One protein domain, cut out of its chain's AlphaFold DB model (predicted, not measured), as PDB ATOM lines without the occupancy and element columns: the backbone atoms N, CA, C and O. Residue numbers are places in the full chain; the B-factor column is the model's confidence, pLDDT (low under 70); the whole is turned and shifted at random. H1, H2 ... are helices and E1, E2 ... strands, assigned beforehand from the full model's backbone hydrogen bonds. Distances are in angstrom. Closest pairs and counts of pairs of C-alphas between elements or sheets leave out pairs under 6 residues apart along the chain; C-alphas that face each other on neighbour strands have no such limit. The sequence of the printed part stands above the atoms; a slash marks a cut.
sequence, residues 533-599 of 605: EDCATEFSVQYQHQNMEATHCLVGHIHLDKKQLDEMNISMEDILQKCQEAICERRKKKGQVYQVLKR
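Overview. This is residues 533 to 599 of the 605 residues of the protein "DNA-directed RNA polymerase" of Triticum turgidum subsp. durum (UniProt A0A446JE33). The domain is an open V: a two-stranded hairpin of E1 and E2 makes one arm, the long helix H2 makes the other, and the short helix H1 sits at the closed end. At the far end of H2 the short helix H3 turns back toward it. The printed part has 67 residues, in the order E1, E2, H1, H2, H3, with one antiparallel sheet, E1 - E2. The class is mixed, helices and strands; the whole is loose, with a radius of gyration of the C-alphas of 14.8 A and spans of 37 by 33 by 18 A.

Arrangement. Start at the hairpin of E1, residues 536 to 543, and E2, residues 554 to 560, antiparallel at 164 degrees. Look for N 537 and O 559, 2.8 A apart, and N 557 and O 540, 2.8 A apart, both within hydrogen-bond range. A tight link joins E2 to H1, residues 562 to 568. H2, residues 572 to 586, is apart from E1 and E2, and only just apart from H1, at 8.4 A. With residues 583 to 586 alone, H2 only just touches H3, residues 592 to 597, with 3 pairs of C-alphas within 8 A; the closest C-alphas are those of Ile 583 and Leu 597, 6.8 A apart. These two form a helical hairpin, at a shallow tilt of 24 degrees, opposite ways. Every O i to N i+4 pair is within hydrogen-bond range in H1 and H2, and 1 of 2 in H3.

Along the chain. Find C-alpha 536 at (-16.332, 10.912, 86.801); from there E1 runs 20.3 A to residue 543. E2 covers 19.4 A and H1 9.9 A. H2 begins at C-alpha 572, (-18.560, 14.577, 98.297), and runs 21.3 A. H3, 9.3 A long, ends at C-alpha 597, (-22.251, -5.853, 98.222).

Size, cuts and confidence. The two farthest C-alphas, of Met 548 and Glu 567, are 40.3 A apart. The printed part has no cut and no long link. Residues 573 to 582 of H2 and residues 588 to 593 stand free. In this model pLDDT is under 70 at residues 545 to 553 and 586 to 599.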
ATOM      1  N   GLU A 533     -21.467   9.009  86.624       84.12
ATOM      2  CA  GLU A 533     -20.759   8.916  85.334       84.12
ATOM      3  C   GLU A 533     -20.522  10.274  84.668       84.12
ATOM      4  O   GLU A 533     -19.504  10.440  84.010       84.12
ATOM      5  N   ASP A 534     -21.418  11.244  84.874       82.75
ATOM      6  CA  ASP A 534     -21.295  12.563  84.252       82.75
ATOM      7  C   ASP A 534     -20.140  13.357  84.878       82.75
ATOM      8  O   ASP A 534     -19.490  14.134  84.188       82.75
ATOM      9  N   CYS A 535     -19.874  13.130  86.172       84.62
ATOM     10  CA  CYS A 535     -18.842  13.822  86.949       84.62
ATOM     11  C   CYS A 535     -17.530  13.037  87.073       84.62
ATOM     12  O   CYS A 535     -16.559  13.565  87.618       84.62
ATOM     13  N   ALA A 536     -17.495  11.774  86.642       87.50
ATOM     14  CA  ALA A 536     -16.332  10.912  86.801       87.50
ATOM     15  C   ALA A 536     -15.333  11.097  85.657       87.50
ATOM     16  O   ALA A 536     -15.665  10.938  84.486       87.50
ATOM     17  N   THR A 537     -14.084  11.389  86.008       87.81
ATOM     18  CA  THR A 537     -12.971  11.492  85.058       87.81
ATOM     19  C   THR A 537     -12.322  10.138  84.805       87.81
ATOM     20  O   THR A 537     -11.941   9.842  83.674       87.81
ATOM     21  N   GLU A 538     -12.214   9.298  85.838       88.12
ATOM     22  CA  GLU A 538     -11.562   7.994  85.747       88.12
ATOM     23  C   GLU A 538     -12.166   6.984  86.731       88.12
ATOM     24  O   GLU A 538     -12.413   7.295  87.900       88.12
ATOM     25  N   PHE A 539     -12.345   5.747  86.259       88.69
ATOM     26  CA  PHE A 539     -12.658   4.578  87.077       88.69
ATOM     27  C   PHE A 539     -11.465   3.620  87.031       88.69
ATOM     28  O   PHE A 539     -11.211   3.006  85.994       88.69
ATOM     29  N   SER A 540     -10.744   3.461  88.141       87.25
ATOM     30  CA  SER A 540      -9.608   2.537  88.227       87.25
ATOM     31  C   SER A 540      -9.788   1.543  89.370       87.25
ATOM     32  O   SER A 540     -10.404   1.834  90.392       87.25
ATOM     33  N   VAL A 541      -9.289   0.321  89.192       85.12
ATOM     34  CA  VAL A 541      -9.299  -0.714  90.232       85.12
ATOM     35  C   VAL A 541      -7.860  -1.119  90.481       85.12
ATOM     36  O   VAL A 541      -7.196  -1.650  89.595       85.12
ATOM     37  N   GLN A 542      -7.377  -0.850  91.687       84.06
ATOM     38  CA  GLN A 542      -6.025  -1.177  92.105       84.06
ATOM     39  C   GLN A 542      -6.051  -2.386  93.036       84.06
ATOM     40  O   GLN A 542      -6.881  -2.495  93.943       84.06
ATOM     41  N   TYR A 543      -5.128  -3.314  92.801       78.31
ATOM     42  CA  TYR A 543      -4.876  -4.420  93.711       78.31
ATOM     43  C   TYR A 543      -3.803  -3.992  94.709       78.31
ATOM     44  O   TYR A 543      -2.647  -3.797  94.332       78.31
ATOM     45  N   GLN A 544      -4.182  -3.817  95.974       70.88
ATOM     46  CA  GLN A 544      -3.258  -3.358  97.005       70.88
ATOM     47  C   GLN A 544      -2.645  -4.571  97.718       70.88
ATOM     48  O   GLN A 544      -3.344  -5.331  98.391       70.88
ATOM     49  N   HIS A 545      -1.335  -4.775  97.546       58.09
ATOM     50  CA  HIS A 545      -0.600  -5.822  98.257       58.09
ATOM     51  C   HIS A 545      -0.423  -5.419  99.728       58.09
ATOM     52  O   HIS A 545      -0.033  -4.291 100.024       58.09
ATOM     53  N   GLN A 546      -0.777  -6.332 100.633       53.16
ATOM     54  CA  GLN A 546      -0.929  -6.105 102.073       53.16
ATOM     55  C   GLN A 546       0.284  -5.422 102.727       53.16
ATOM     56  O   GLN A 546       1.394  -5.934 102.651       53.16
ATOM     57  N   ASN A 547       0.027  -4.360 103.494       44.41
ATOM     58  CA  ASN A 547       0.723  -4.120 104.757       44.41
ATOM     59  C   ASN A 547      -0.326  -4.173 105.875       44.41
ATOM     60  O   ASN A 547      -1.469  -3.760 105.676       44.41
ATOM     61  N   MET A 548       0.067  -4.809 106.979       48.03
ATOM     62  CA  MET A 548      -0.753  -5.261 108.106       48.03
ATOM     63  C   MET A 548      -1.884  -4.277 108.471       48.03
ATOM     64  O   MET A 548      -1.624  -3.093 108.643       48.03
ATOM     65  N   GLU A 549      -3.106  -4.817 108.609       52.03
ATOM     66  CA  GLU A 549      -4.373  -4.193 109.073       52.03
ATOM     67  C   GLU A 549      -5.444  -3.772 108.036       52.03
ATOM     68  O   GLU A 549      -6.540  -3.388 108.440       52.03
ATOM     69  N   ALA A 550      -5.254  -3.943 106.720       48.69
ATOM     70  CA  ALA A 550      -6.331  -3.679 105.743       48.69
ATOM     71  C   ALA A 550      -7.119  -4.945 105.323       48.69
ATOM     72  O   ALA A 550      -6.555  -5.917 104.821       48.69
ATOM     73  N   THR A 551      -8.450  -4.920 105.471       53.47
ATOM     74  CA  THR A 551      -9.388  -6.043 105.237       53.47
ATOM     75  C   THR A 551      -9.760  -6.315 103.768       53.47
ATOM     76  O   THR A 551     -10.525  -7.246 103.502       53.47
ATOM     77  N   HIS A 552      -9.258  -5.543 102.795       57.88
ATOM     78  CA  HIS A 552      -9.721  -5.594 101.397       57.88
ATOM     79  C   HIS A 552      -8.561  -5.537 100.385       57.88
ATOM     80  O   HIS A 552      -7.755  -4.618 100.426       57.88
ATOM     81  N   CYS A 553      -8.488  -6.508  99.462       67.44
ATOM     82  CA  CYS A 553      -7.384  -6.637  98.491       67.44
ATOM     83  C   CYS A 553      -7.596  -5.863  97.172       67.44
ATOM     84  O   CYS A 553      -6.646  -5.650  96.425       67.44
ATOM     85  N   LEU A 554      -8.831  -5.459  96.865       74.88
ATOM     86  CA  LEU A 554      -9.190  -4.712  95.655       74.88
ATOM     87  C   LEU A 554      -9.823  -3.383  96.069       74.88
ATOM     88  O   LEU A 554     -10.847  -3.384  96.754       74.88
ATOM     89  N   VAL A 555      -9.226  -2.273  95.640       80.38
ATOM     90  CA  VAL A 555      -9.710  -0.912  95.898       80.38
ATOM     91  C   VAL A 555     -10.110  -0.285  94.567       80.38
ATOM     92  O   VAL A 555      -9.305  -0.197  93.645       80.38
ATOM     93  N   GLY A 556     -11.373   0.122  94.453       82.69
ATOM     94  CA  GLY A 556     -11.852   0.918  93.325       82.69
ATOM     95  C   GLY A 556     -11.704   2.404  93.630       82.69
ATOM     96  O   GLY A 556     -12.191   2.862  94.662       82.69
ATOM     97  N   HIS A 557     -11.063   3.150  92.738       84.75
ATOM     98  CA  HIS A 557     -10.979   4.602  92.774       84.75
ATOM     99  C   HIS A 557     -11.894   5.190  91.700       84.75
ATOM    100  O   HIS A 557     -11.862   4.778  90.540       84.75
ATOM    101  N   ILE A 558     -12.720   6.154  92.107       88.12
ATOM    102  CA  ILE A 558     -13.534   6.971  91.209       88.12
ATOM    103  C   ILE A 558     -13.020   8.395  91.368       88.12
ATOM    104  O   ILE A 558     -13.194   8.998  92.428       88.12
ATOM    105  N   HIS A 559     -12.354   8.908  90.343       87.44
ATOM    106  CA  HIS A 559     -11.912  10.295  90.318       87.44
ATOM    107  C   HIS A 559     -13.042  11.158  89.763       87.44
ATOM    108  O   HIS A 559     -13.618  10.830  88.729       87.44
ATOM    109  N   LEU A 560     -13.379  12.233  90.474       88.38
ATOM    110  CA  LEU A 560     -14.453  13.154  90.102       88.38
ATOM    111  C   LEU A 560     -13.871  14.524  89.739       88.38
ATOM    112  O   LEU A 560     -12.907  14.976  90.362       88.38
ATOM    113  N   ASP A 561     -14.459  15.193  88.749       88.75
ATOM    114  CA  ASP A 561     -14.078  16.556  88.377       88.75
ATOM    115  C   ASP A 561     -14.634  17.566  89.390       88.75
ATOM    116  O   ASP A 561     -15.843  17.785  89.495       88.75
ATOM    117  N   LYS A 562     -13.728  18.228  90.113       86.00
ATOM    118  CA  LYS A 562     -14.075  19.243  91.109       86.00
ATOM    119  C   LYS A 562     -14.858  20.416  90.510       86.00
ATOM    120  O   LYS A 562     -15.783  20.899  91.150       86.00
ATOM    121  N   LYS A 563     -14.536  20.855  89.287       86.94
ATOM    122  CA  LYS A 563     -15.219  22.010  88.676       86.94
ATOM    123  C   LYS A 563     -16.692  21.718  88.412       86.94
ATOM    124  O   LYS A 563     -17.538  22.558  88.689       86.94
ATOM    125  N   GLN A 564     -16.996  20.515  87.932       82.56
ATOM    126  CA  GLN A 564     -18.376  20.104  87.684       82.56
ATOM    127  C   GLN A 564     -19.170  19.924  88.981       82.56
ATOM    128  O   GLN A 564     -20.349  20.262  89.022       82.56
ATOM    129  N   LEU A 565     -18.532  19.428  90.046       83.06
ATOM    130  CA  LEU A 565     -19.161  19.320  91.365       83.06
ATOM    131  C   LEU A 565     -19.497  20.697  91.955       83.06
ATOM    132  O   LEU A 565     -20.605  20.882  92.464       83.06
ATOM    133  N   ASP A 566     -18.585  21.665  91.820       82.75
ATOM    134  CA  ASP A 566     -18.787  23.047  92.266       82.75
ATOM    135  C   ASP A 566     -19.919  23.735  91.470       82.75
ATOM    136  O   ASP A 566     -20.769  24.406  92.055       82.75
ATOM    137  N   GLU A 567     -19.999  23.521  90.150       80.81
ATOM    138  CA  GLU A 567     -21.088  24.036  89.298       80.81
ATOM    139  C   GLU A 567     -22.461  23.433  89.640       80.81
ATOM    140  O   GLU A 567     -23.487  24.105  89.512       80.81
ATOM    141  N   MET A 568     -22.496  22.172  90.075       74.38
ATOM    142  CA  MET A 568     -23.725  21.479  90.478       74.38
ATOM    143  C   MET A 568     -24.096  21.707  91.949       74.38
ATOM    144  O   MET A 568     -25.197  21.333  92.351       74.38
ATOM    145  N   ASN A 569     -23.213  22.332  92.737       79.44
ATOM    146  CA  ASN A 569     -23.366  22.553  94.176       79.44
ATOM    147  C   ASN A 569     -23.608  21.241  94.962       79.44
ATOM    148  O   ASN A 569     -24.486  21.178  95.822       79.44
ATOM    149  N   ILE A 570     -22.862  20.178  94.623       82.56
ATOM    150  CA  ILE A 570     -22.956  18.842  95.245       82.56
ATOM    151  C   ILE A 570     -21.691  18.566  96.062       82.56
ATOM    152  O   ILE A 570     -20.580  18.674  95.541       82.56
ATOM    153  N   SER A 571     -21.843  18.149  97.323       85.69
ATOM    154  CA  SER A 571     -20.704  17.768  98.164       85.69
ATOM    155  C   SER A 571     -20.301  16.296  97.983       85.69
ATOM    156  O   SER A 571     -21.104  15.440  97.604       85.69
ATOM    157  N   MET A 572     -19.044  15.968  98.300       84.19
ATOM    158  CA  MET A 572     -18.560  14.577  98.297       84.19
ATOM    159  C   MET A 572     -19.306  13.692  99.307       84.19
ATOM    160  O   MET A 572     -19.473  12.492  99.074       84.19
ATOM    161  N   GLU A 573     -19.776  14.281 100.408       84.69
ATOM    162  CA  GLU A 573     -20.549  13.591 101.443       84.69
ATOM    163  C   GLU A 573     -21.931  13.182 100.922       84.69
ATOM    164  O   GLU A 573     -22.335  12.034 101.115       84.69
ATOM    165  N   ASP A 574     -22.602  14.055 100.160       84.06
ATOM    166  CA  ASP A 574     -23.901  13.756  99.539       84.06
ATOM    167  C   ASP A 574     -23.806  12.573  98.566       84.06
ATOM    168  O   ASP A 574     -24.683  11.702  98.520       84.06
ATOM    169  N   ILE A 575     -22.720  12.515  97.786       86.38
ATOM    170  CA  ILE A 575     -22.460  11.416  96.848       86.38
ATOM    171  C   ILE A 575     -22.228  10.120  97.619       86.38
ATOM    172  O   ILE A 575     -22.813   9.085  97.279       86.38
ATOM    173  N   LEU A 576     -21.400  10.166  98.665       85.81
ATOM    174  CA  LEU A 576     -21.093   9.006  99.492       85.81
ATOM    175  C   LEU A 576     -22.355   8.468 100.178       85.81
ATOM    176  O   LEU A 576     -22.593   7.257 100.130       85.81
ATOM    177  N   GLN A 577     -23.199   9.345 100.719       86.44
ATOM    178  CA  GLN A 577     -24.472   8.978 101.329       86.44
ATOM    179  C   GLN A 577     -25.416   8.318 100.314       86.44
ATOM    180  O   GLN A 577     -25.890   7.207 100.555       86.44
ATOM    181  N   LYS A 578     -25.626   8.918  99.134       85.50
ATOM    182  CA  LYS A 578     -26.479   8.320  98.088       85.50
ATOM    183  C   LYS A 578     -25.947   6.978  97.584       85.50
ATOM    184  O   LYS A 578     -26.727   6.065  97.304       85.50
ATOM    185  N   CYS A 579     -24.628   6.820  97.486       83.69
ATOM    186  CA  CYS A 579     -24.017   5.544  97.119       83.69
ATOM    187  C   CYS A 579     -24.244   4.481  98.201       83.69
ATOM    188  O   CYS A 579     -24.570   3.335  97.879       83.69
ATOM    189  N   GLN A 580     -24.124   4.846  99.479       84.12
ATOM    190  CA  GLN A 580     -24.429   3.953 100.597       84.12
ATOM    191  C   GLN A 580     -25.910   3.551 100.620       84.12
ATOM    192  O   GLN A 580     -26.209   2.364 100.760       84.12
ATOM    193  N   GLU A 581     -26.830   4.495 100.415       84.00
ATOM    194  CA  GLU A 581     -28.273   4.242 100.317       84.00
ATOM    195  C   GLU A 581     -28.594   3.275  99.169       84.00
ATOM    196  O   GLU A 581     -29.249   2.253  99.386       84.00
ATOM    197  N   ALA A 582     -28.037   3.506  97.975       82.19
ATOM    198  CA  ALA A 582     -28.226   2.634  96.815       82.19
ATOM    199  C   ALA A 582     -27.676   1.211  97.040       82.19
ATOM    200  O   ALA A 582     -28.286   0.219  96.616       82.19
ATOM    201  N   ILE A 583     -26.536   1.076  97.729       78.62
ATOM    202  CA  ILE A 583     -25.987  -0.229  98.127       78.62
ATOM    203  C   ILE A 583     -26.913  -0.905  99.146       78.62
ATOM    204  O   ILE A 583     -27.197  -2.098  99.015       78.62
ATOM    205  N   CYS A 584     -27.420  -0.168 100.135       74.88
ATOM    206  CA  CYS A 584     -28.352  -0.668 101.146       74.88
ATOM    207  C   CYS A 584     -29.692  -1.126 100.551       74.88
ATOM    208  O   CYS A 584     -30.206  -2.172 100.950       74.88
ATOM    209  N   GLU A 585     -30.237  -0.423  99.559       76.88
ATOM    210  CA  GLU A 585     -31.430  -0.864  98.829       76.88
ATOM    211  C   GLU A 585     -31.180  -2.150  98.037       76.88
ATOM    212  O   GLU A 585     -31.968  -3.098  98.110       76.88
ATOM    213  N   ARG A 586     -30.051  -2.240  97.321       68.50
ATOM    214  CA  ARG A 586     -29.690  -3.446  96.557       68.50
ATOM    215  C   ARG A 586     -29.374  -4.642  97.454       68.50
ATOM    216  O   ARG A 586     -29.651  -5.772  97.053       68.50
ATOM    217  N   ARG A 587     -28.903  -4.419  98.689       67.56
ATOM    218  CA  ARG A 587     -28.754  -5.459  99.724       67.56
ATOM    219  C   ARG A 587     -30.097  -6.105 100.122       67.56
ATOM    220  O   ARG A 587     -30.082  -7.195 100.677       67.56
ATOM    221  N   LYS A 588     -31.261  -5.514  99.823       62.38
ATOM    222  CA  LYS A 588     -32.572  -6.134 100.121       62.38
ATOM    223  C   LYS A 588     -33.005  -7.197  99.095       62.38
ATOM    224  O   LYS A 588     -33.906  -7.981  99.387       62.38
ATOM    225  N   LYS A 589     -32.376  -7.273  97.912       61.12
ATOM    226  CA  LYS A 589     -32.689  -8.277  96.871       61.12
ATOM    227  C   LYS A 589     -31.844  -9.550  97.075       61.12
ATOM    228  O   LYS A 589     -30.619  -9.479  97.129       61.12
ATOM    229  N   LYS A 590     -32.483 -10.724  97.201       52.12
ATOM    230  CA  LYS A 590     -31.799 -12.022  97.410       52.12
ATOM    231  C   LYS A 590     -31.078 -12.485  96.127       52.12
ATOM    232  O   LYS A 590     -31.699 -12.531  95.073       52.12
ATOM    233  N   GLY A 591     -29.791 -12.849  96.220       65.00
ATOM    234  CA  GLY A 591     -28.980 -13.391  95.111       65.00
ATOM    235  C   GLY A 591     -27.466 -13.375  95.389       65.00
ATOM    236  O   GLY A 591     -27.042 -12.851  96.414       65.00
ATOM    237  N   GLN A 592     -26.628 -13.910  94.486       56.06
ATOM    238  CA  GLN A 592     -25.151 -13.929  94.631       56.06
ATOM    239  C   GLN A 592     -24.528 -12.529  94.811       56.06
ATOM    240  O   GLN A 592     -23.559 -12.367  95.550       56.06
ATOM    241  N   VAL A 593     -25.135 -11.498  94.216       56.69
ATOM    242  CA  VAL A 593     -24.700 -10.091  94.312       56.69
ATOM    243  C   VAL A 593     -24.768  -9.555  95.753       56.69
ATOM    244  O   VAL A 593     -23.976  -8.698  96.142       56.69
ATOM    245  N   TYR A 594     -25.652 -10.106  96.590       59.62
ATOM    246  CA  TYR A 594     -25.806  -9.727  97.998       59.62
ATOM    247  C   TYR A 594     -24.531  -9.959  98.826       59.62
ATOM    248  O   TYR A 594     -24.146  -9.113  99.634       59.62
ATOM    249  N   GLN A 595     -23.854 -11.092  98.603       59.19
ATOM    250  CA  GLN A 595     -22.631 -11.473  99.323       59.19
ATOM    251  C   GLN A 595     -21.470 -10.515  99.014       59.19
ATOM    252  O   GLN A 595     -20.695 -10.174  99.907       59.19
ATOM    253  N   VAL A 596     -21.389 -10.036  97.766       62.44
ATOM    254  CA  VAL A 596     -20.361  -9.090  97.306       62.44
ATOM    255  C   VAL A 596     -20.628  -7.687  97.860       62.44
ATOM    256  O   VAL A 596     -19.744  -7.083  98.460       62.44
ATOM    257  N   LEU A 597     -21.871  -7.197  97.763       62.41
ATOM    258  CA  LEU A 597     -22.251  -5.853  98.222       62.41
ATOM    259  C   LEU A 597     -22.132  -5.656  99.743       62.41
ATOM    260  O   LEU A 597     -22.009  -4.519 100.202       62.41
ATOM    261  N   LYS A 598     -22.175  -6.726 100.549       63.69
ATOM    262  CA  LYS A 598     -22.004  -6.648 102.013       63.69
ATOM    263  C   LYS A 598     -20.566  -6.299 102.427       63.69
ATOM    264  O   LYS A 598     -20.380  -5.744 103.502       63.69
ATOM    265  N   ARG A 599     -19.575  -6.601 101.581       64.69
ATOM    266  CA  ARG A 599     -18.138  -6.419 101.868       64.69
ATOM    267  C   ARG A 599     -17.561  -5.096 101.356       64.69
ATOM    268  O   ARG A 599     -16.380  -4.852 101.556       64.69
TER     269      ARG A 599